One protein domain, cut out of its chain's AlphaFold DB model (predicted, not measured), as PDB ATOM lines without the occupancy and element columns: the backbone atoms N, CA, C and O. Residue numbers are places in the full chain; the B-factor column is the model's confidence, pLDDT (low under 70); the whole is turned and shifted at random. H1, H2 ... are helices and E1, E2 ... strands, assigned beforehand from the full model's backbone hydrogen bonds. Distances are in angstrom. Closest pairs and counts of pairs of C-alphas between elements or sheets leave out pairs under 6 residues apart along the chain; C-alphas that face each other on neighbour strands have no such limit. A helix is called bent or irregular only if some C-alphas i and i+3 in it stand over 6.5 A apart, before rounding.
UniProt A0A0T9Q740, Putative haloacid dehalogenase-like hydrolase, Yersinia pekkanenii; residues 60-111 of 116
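This is residues 60 to 111 of the 116 residues of the protein "Putative haloacid dehalogenase-like hydrolase" of Yersinia pekkanenii (UniProt A0A0T9Q740). What does the model look like? A small flat body holds two short parallel strands side by side, E1 and E2, with H3 packed on one face of the pair and H2 beyond one end of H3, while residues 60 to 69 of H1 stick out as a free arm. What is it made of? The 52 printed residues hold three named helices and two named strands in the order H1, H2, E1, H3, E2, a mixed class. How spread out is it? It is only just loose, close to compact, with a radius of gyration of the C-alphas of 12.1 A, and spans 35 by 27 by 11 A.

Where does H1, residues 60 to 70, stand? It meets H2, residues 74 to 82, only through their link. H1 is apart from E1, residues 90 to 93, H3, residues 96 to 104, and E2, residues 107 to 110. How does H2 meet H3? They only just touch, only at their ends, with 3 pairs of C-alphas within 8 A; the closest are those of Pro 75 and Met 101, 7.6 A. They run the same way at a steep tilt of 39 degrees. How do the strands pair? E1 and E2 are parallel at 16 degrees, with N 91 and O 107 2.9 A apart, within hydrogen-bond range. E1, H3 and E2 form a strand-helix-strand unit, two parallel neighbour strands with a helix between them in the chain, whose crossover is right-handed; the closest C-alphas of H3 and E2, those of Phe 102 and Gly 108, are 4.6 A apart, and those of E1 and H3, Ser 91 and Phe 102, 5.9 A. Are the helix backbones complete? Every O i to N i+4 pair is within hydrogen-bond range in H1 and H2, but 3 of 5 in H3.

Where do the elements begin and end? H1 starts at C-alpha 60 (36.760, -36.920, -13.838) and is 15.0 A long; E2 ends at C-alpha 110 (4.876, -33.378, -21.307). How long are the other helices? H2 measures 12.2 A and H3 14.1 A; H3 is only just irregular, C-alphas 97 and 100 being 6.9 A apart.

How large is it? The two C-alphas farthest apart, those of Arg 60 and Ser 88, are 35.7 A apart. Is it continuous and confident? The printed part has no cut and no long link, and its mean pLDDT is 88.0, with residues 71 to 72 under 70.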
ATOM      1  N   ARG A  60      36.528 -35.745 -12.980       93.44
ATOM      2  CA  ARG A  60      36.760 -36.920 -13.838       93.44
ATOM      3  C   ARG A  60      35.792 -38.051 -13.523       93.44
ATOM      4  O   ARG A  60      35.291 -38.677 -14.450       93.44
ATOM      5  N   ASP A  61      35.530 -38.306 -12.247       92.88
ATOM      6  CA  ASP A  61      34.563 -39.323 -11.837       92.88
ATOM      7  C   ASP A  61      33.144 -38.896 -12.209       92.88
ATOM      8  O   ASP A  61      32.389 -39.715 -12.726       92.88
ATOM      9  N   ILE A  62      32.824 -37.602 -12.076       91.69
ATOM     10  CA  ILE A  62      31.570 -37.045 -12.595       91.69
ATOM     11  C   ILE A  62      31.461 -37.269 -14.104       91.69
ATOM     12  O   ILE A  62      30.446 -37.789 -14.539       91.69
ATOM     13  N   MET A  63      32.488 -36.955 -14.902       88.25
ATOM     14  CA  MET A  63      32.431 -37.195 -16.351       88.25
ATOM     15  C   MET A  63      32.236 -38.675 -16.681       88.25
ATOM     16  O   MET A  63      31.355 -38.997 -17.465       88.25
ATOM     17  N   LYS A  64      32.966 -39.588 -16.029       87.81
ATOM     18  CA  LYS A  64      32.781 -41.034 -16.236       87.81
ATOM     19  C   LYS A  64      31.370 -41.499 -15.887       87.81
ATOM     20  O   LYS A  64      30.806 -42.312 -16.612       87.81
ATOM     21  N   MET A  65      30.815 -41.023 -14.773       86.00
ATOM     22  CA  MET A  65      29.451 -41.357 -14.365       86.00
ATOM     23  C   MET A  65      28.436 -40.767 -15.337       86.00
ATOM     24  O   MET A  65      27.530 -41.472 -15.756       86.00
ATOM     25  N   THR A  66      28.601 -39.510 -15.736       83.69
ATOM     26  CA  THR A  66      27.730 -38.837 -16.700       83.69
ATOM     27  C   THR A  66      27.768 -39.535 -18.053       83.69
ATOM     28  O   THR A  66      26.709 -39.840 -18.583       83.69
ATOM     29  N   ASP A  67      28.943 -39.889 -18.572       81.81
ATOM     30  CA  ASP A  67      29.070 -40.697 -19.789       81.81
ATOM     31  C   ASP A  67      28.365 -42.041 -19.600       81.81
ATOM     32  O   ASP A  67      27.550 -42.447 -20.422       81.81
ATOM     33  N   ALA A  68      28.592 -42.708 -18.468       75.00
ATOM     34  CA  ALA A  68      27.946 -43.975 -18.179       75.00
ATOM     35  C   ALA A  68      26.425 -43.872 -17.970       75.00
ATOM     36  O   ALA A  68      25.760 -44.890 -18.079       75.00
ATOM     37  N   LEU A  69      25.861 -42.708 -17.657       75.31
ATOM     38  CA  LEU A  69      24.417 -42.517 -17.472       75.31
ATOM     39  C   LEU A  69      23.745 -42.012 -18.756       75.31
ATOM     40  O   LEU A  69      22.658 -42.474 -19.097       75.31
ATOM     41  N   LEU A  70      24.400 -41.098 -19.478       70.81
ATOM     42  CA  LEU A  70      23.903 -40.486 -20.710       70.81
ATOM     43  C   LEU A  70      24.134 -41.377 -21.934       70.81
ATOM     44  O   LEU A  70      23.229 -41.542 -22.747       70.81
ATOM     45  N   VAL A  71      25.324 -41.971 -22.074       64.12
ATOM     46  CA  VAL A  71      25.661 -42.828 -23.226       64.12
ATOM     47  C   VAL A  71      25.008 -44.198 -23.089       64.12
ATOM     48  O   VAL A  71      24.511 -44.743 -24.074       64.12
ATOM     49  N   ASN A  72      24.952 -44.750 -21.874       56.84
ATOM     50  CA  ASN A  72      24.407 -46.091 -21.665       56.84
ATOM     51  C   ASN A  72      22.887 -46.140 -21.574       56.84
ATOM     52  O   ASN A  72      22.399 -47.165 -21.111       56.84
ATOM     53  N   LYS A  73      22.138 -45.125 -22.036       72.31
ATOM     54  CA  LYS A  73      20.748 -45.376 -22.444       72.31
ATOM     55  C   LYS A  73      19.977 -46.128 -21.337       72.31
ATOM     56  O   LYS A  73      19.530 -47.262 -21.484       72.31
ATOM     57  N   LEU A  74      20.009 -45.548 -20.132       76.62
ATOM     58  CA  LEU A  74      19.494 -46.148 -18.891       76.62
ATOM     59  C   LEU A  74      18.129 -46.853 -19.063       76.62
ATOM     60  O   LEU A  74      17.968 -47.964 -18.547       76.62
ATOM     61  N   PRO A  75      17.172 -46.275 -19.813       81.25
ATOM     62  CA  PRO A  75      15.894 -46.917 -20.113       81.25
ATOM     63  C   PRO A  75      16.035 -48.187 -20.948       81.25
ATOM     64  O   PRO A  75      15.381 -49.180 -20.639       81.25
ATOM     65  N   GLU A  76      16.894 -48.188 -21.970       85.19
ATOM     66  CA  GLU A  76      17.208 -49.371 -22.769       85.19
ATOM     67  C   GLU A  76      17.768 -50.492 -21.888       85.19
ATOM     68  O   GLU A  76      17.285 -51.622 -21.965       85.19
ATOM     69  N   HIS A  77      18.745 -50.191 -21.026       84.69
ATOM     70  CA  HIS A  77      19.322 -51.192 -20.123       84.69
ATOM     71  C   HIS A  77      18.290 -51.741 -19.139       84.69
ATOM     72  O   HIS A  77      18.247 -52.948 -18.897       84.69
ATOM     73  N   LEU A  78      17.431 -50.879 -18.593       87.75
ATOM     74  CA  LEU A  78      16.373 -51.308 -17.687       87.75
ATOM     75  C   LEU A  78      15.337 -52.186 -18.403       87.75
ATOM     76  O   LEU A  78      14.942 -53.223 -17.874       87.75
ATOM     77  N   CYS A  79      14.937 -51.814 -19.620       91.38
ATOM     78  CA  CYS A  79      14.020 -52.596 -20.449       91.38
ATOM     79  C   CYS A  79      14.598 -53.971 -20.793       91.38
ATOM     80  O   CYS A  79      13.898 -54.973 -20.672       91.38
ATOM     81  N   GLN A  80      15.885 -54.040 -21.143       89.50
ATOM     82  CA  GLN A  80      16.585 -55.306 -21.374       89.50
ATOM     83  C   GLN A  80      16.608 -56.179 -20.117       89.50
ATOM     84  O   GLN A  80      16.272 -57.358 -20.184       89.50
ATOM     85  N   TYR A  81      16.960 -55.599 -18.966       91.44
ATOM     86  CA  TYR A  81      17.023 -56.323 -17.696       91.44
ATOM     87  C   TYR A  81      15.658 -56.881 -17.269       91.44
ATOM     88  O   TYR A  81      15.565 -58.017 -16.808       91.44
ATOM     89  N   LEU A  82      14.592 -56.096 -17.447       94.12
ATOM     90  CA  LEU A  82      13.226 -56.493 -17.099       94.12
ATOM     91  C   LEU A  82      12.524 -57.303 -18.199       94.12
ATOM     92  O   LEU A  82      11.401 -57.757 -17.986       94.12
ATOM     93  N   ASN A  83      13.163 -57.486 -19.357       94.94
ATOM     94  CA  ASN A  83      12.573 -58.087 -20.553       94.94
ATOM     95  C   ASN A  83      11.255 -57.403 -20.987       94.94
ATOM     96  O   ASN A  83      10.260 -58.059 -21.297       94.94
ATOM     97  N   ILE A  84      11.249 -56.069 -20.981       95.00
ATOM     98  CA  ILE A  84      10.124 -55.220 -21.390       95.00
ATOM     99  C   ILE A  84      10.480 -54.530 -22.708       95.00
ATOM    100  O   ILE A  84      11.595 -54.048 -22.894       95.00
ATOM    101  N   SER A  85       9.528 -54.467 -23.639       93.31
ATOM    102  CA  SER A  85       9.693 -53.701 -24.878       93.31
ATOM    103  C   SER A  85       9.545 -52.204 -24.607       93.31
ATOM    104  O   SER A  85       8.655 -51.802 -23.859       93.31
ATOM    105  N   SER A  86      10.327 -51.360 -25.286       89.44
ATOM    106  CA  SER A  86      10.135 -49.900 -25.250       89.44
ATOM    107  C   SER A  86       8.728 -49.476 -25.702       89.44
ATOM    108  O   SER A  86       8.215 -48.451 -25.256       89.44
ATOM    109  N   GLN A  87       8.049 -50.313 -26.498       94.00
ATOM    110  CA  GLN A  87       6.643 -50.142 -26.890       94.00
ATOM    111  C   GLN A  87       5.658 -50.211 -25.707       94.00
ATOM    112  O   GLN A  87       4.504 -49.816 -25.837       94.00
ATOM    113  N   SER A  88       6.095 -50.724 -24.558       95.19
ATOM    114  CA  SER A  88       5.313 -50.803 -23.321       95.19
ATOM    115  C   SER A  88       5.742 -49.759 -22.286       95.19
ATOM    116  O   SER A  88       5.319 -49.830 -21.134       95.19
ATOM    117  N   VAL A  89       6.587 -48.800 -22.674       94.31
ATOM    118  CA  VAL A  89       7.096 -47.747 -21.794       94.31
ATOM    119  C   VAL A  89       6.350 -46.446 -22.059       94.31
ATOM    120  O   VAL A  89       6.189 -46.031 -23.207       94.31
ATOM    121  N   VAL A  90       5.951 -45.783 -20.976       95.31
ATOM    122  CA  VAL A  90       5.459 -44.404 -20.978       95.31
ATOM    123  C   VAL A  90       6.475 -43.554 -20.229       95.31
ATOM    124  O   VAL A  90       6.906 -43.935 -19.139       95.31
ATOM    125  N   SER A  91       6.862 -42.420 -20.800       93.81
ATOM    126  CA  SER A  91       7.706 -41.430 -20.133       93.81
ATOM    127  C   SER A  91       6.916 -40.150 -19.863       93.81
ATOM    128  O   SER A  91       6.019 -39.778 -20.619       93.81
ATOM    129  N   ILE A  92       7.213 -39.502 -18.739       95.75
ATOM    130  CA  ILE A  92       6.547 -38.283 -18.274       95.75
ATOM    131  C   ILE A  92       7.649 -37.325 -17.824       95.75
ATOM    132  O   ILE A  92       8.509 -37.744 -17.050       95.75
ATOM    133  N   GLY A  93       7.633 -36.082 -18.300       93.00
ATOM    134  CA  GLY A  93       8.718 -35.126 -18.060       93.00
ATOM    135  C   GLY A  93       8.309 -33.676 -18.294       93.00
ATOM    136  O   GLY A  93       7.210 -33.399 -18.779       93.00
ATOM    137  N   ASP A  94       9.181 -32.749 -17.925       95.31
ATOM    138  CA  ASP A  94       8.925 -31.306 -17.974       95.31
ATOM    139  C   ASP A  94      10.135 -30.461 -18.404       95.31
ATOM    140  O   ASP A  94      10.003 -29.248 -18.568       95.31
ATOM    141  N   GLN A  95      11.304 -31.073 -18.606       91.50
ATOM    142  CA  GLN A  95      12.553 -30.370 -18.916       91.50
ATOM    143  C   GLN A  95      13.277 -30.972 -20.131       91.50
ATOM    144  O   GLN A  95      12.994 -32.084 -20.574       91.50
ATOM    145  N   ASP A  96      14.282 -30.253 -20.641       87.38
ATOM    146  CA  ASP A  96      15.069 -30.656 -21.819       87.38
ATOM    147  C   ASP A  96      15.758 -32.019 -21.652       87.38
ATOM    148  O   ASP A  96      15.932 -32.770 -22.615       87.38
ATOM    149  N   ASN A  97      16.140 -32.377 -20.423       84.12
ATOM    150  CA  ASN A  97      16.767 -33.666 -20.139       84.12
ATOM    151  C   ASN A  97      15.805 -34.863 -20.288       84.12
ATOM    152  O   ASN A  97      16.274 -35.998 -20.245       84.12
ATOM    153  N   ASP A  98      14.503 -34.632 -20.490       89.56
ATOM    154  CA  ASP A  98      13.502 -35.678 -20.727       89.56
ATOM    155  C   ASP A  98      13.284 -35.964 -22.226       89.56
ATOM    156  O   ASP A  98      12.659 -36.962 -22.586       89.56
ATOM    157  N   ILE A  99      13.835 -35.148 -23.135       87.44
ATOM    158  CA  ILE A  99      13.643 -35.305 -24.590       87.44
ATOM    159  C   ILE A  99      14.090 -36.693 -25.072       87.44
ATOM    160  O   ILE A  99      13.395 -37.340 -25.857       87.44
ATOM    161  N   SER A 100      15.232 -37.184 -24.586       86.44
ATOM    162  CA  SER A 100      15.728 -38.519 -24.943       86.44
ATOM    163  C   SER A 100      14.826 -39.640 -24.409       86.44
ATOM    164  O   SER A 100      14.666 -40.659 -25.080       86.44
ATOM    165  N   MET A 101      14.179 -39.444 -23.252       88.31
ATOM    166  CA  MET A 101      13.176 -40.368 -22.707       88.31
ATOM    167  C   MET A 101      11.924 -40.413 -23.584       88.31
ATOM    168  O   MET A 101      11.437 -41.505 -23.889       88.31
ATOM    169  N   PHE A 102      11.440 -39.250 -24.036       90.62
ATOM    170  CA  PHE A 102      10.295 -39.160 -24.947       90.62
ATOM    171  C   PHE A 102      10.572 -39.861 -26.280       90.62
ATOM    172  O   PHE A 102       9.702 -40.567 -26.782       90.62
ATOM    173  N   GLN A 103      11.788 -39.728 -26.819       88.81
ATOM    174  CA  GLN A 103      12.210 -40.414 -28.046       88.81
ATOM    175  C   GLN A 103      12.336 -41.937 -27.879       88.81
ATOM    176  O   GLN A 103      12.190 -42.673 -28.855       88.81
ATOM    177  N   PHE A 104      12.632 -42.414 -26.667       89.75
ATOM    178  CA  PHE A 104      12.783 -43.837 -26.371       89.75
ATOM    179  C   PHE A 104      11.439 -44.554 -26.149       89.75
ATOM    180  O   PHE A 104      11.254 -45.685 -26.603       89.75
ATOM    181  N   SER A 105      10.521 -43.924 -25.416       92.81
ATOM    182  CA  SER A 105       9.255 -44.530 -24.987       92.81
ATOM    183  C   SER A 105       8.190 -44.569 -26.087       92.81
ATOM    184  O   SER A 105       8.204 -43.752 -27.001       92.81
ATOM    185  N   ALA A 106       7.202 -45.455 -25.950       94.31
ATOM    186  CA  ALA A 106       6.045 -45.494 -26.847       94.31
ATOM    187  C   ALA A 106       5.179 -44.232 -26.760       94.31
ATOM    188  O   ALA A 106       4.627 -43.778 -27.761       94.31
ATOM    189  N   VAL A 107       5.027 -43.699 -25.546       95.75
ATOM    190  CA  VAL A 107       4.213 -42.518 -25.258       95.75
ATOM    191  C   VAL A 107       5.008 -41.597 -24.344       95.75
ATOM    192  O   VAL A 107       5.368 -41.988 -23.235       95.75
ATOM    193  N   GLY A 108       5.250 -40.372 -24.805       93.25
ATOM    194  CA  GLY A 108       5.797 -39.286 -23.998       93.25
ATOM    195  C   GLY A 108       4.695 -38.318 -23.571       93.25
ATOM    196  O   GLY A 108       3.880 -37.909 -24.398       93.25
ATOM    197  N   VAL A 109       4.660 -37.954 -22.292       95.44
ATOM    198  CA  VAL A 109       3.722 -36.972 -21.735       95.44
ATOM    199  C   VAL A 109       4.507 -35.788 -21.186       95.44
ATOM    200  O   VAL A 109       5.199 -35.904 -20.176       95.44
ATOM    201  N   ALA A 110       4.372 -34.636 -21.840       95.62
ATOM    202  CA  ALA A 110       4.876 -33.378 -21.307       95.62
ATOM    203  C   ALA A 110       3.933 -32.869 -20.207       95.62
ATOM    204  O   ALA A 110       2.716 -32.786 -20.398       95.62
ATOM    205  N   MET A 111       4.490 -32.547 -19.044       96.19
ATOM    206  CA  MET A 111       3.735 -31.972 -17.935       96.19
ATOM    207  C   MET A 111       3.285 -30.545 -18.262       96.19
ATOM    208  O   MET A 111       3.909 -29.844 -19.050       96.19
TER     209      MET A 111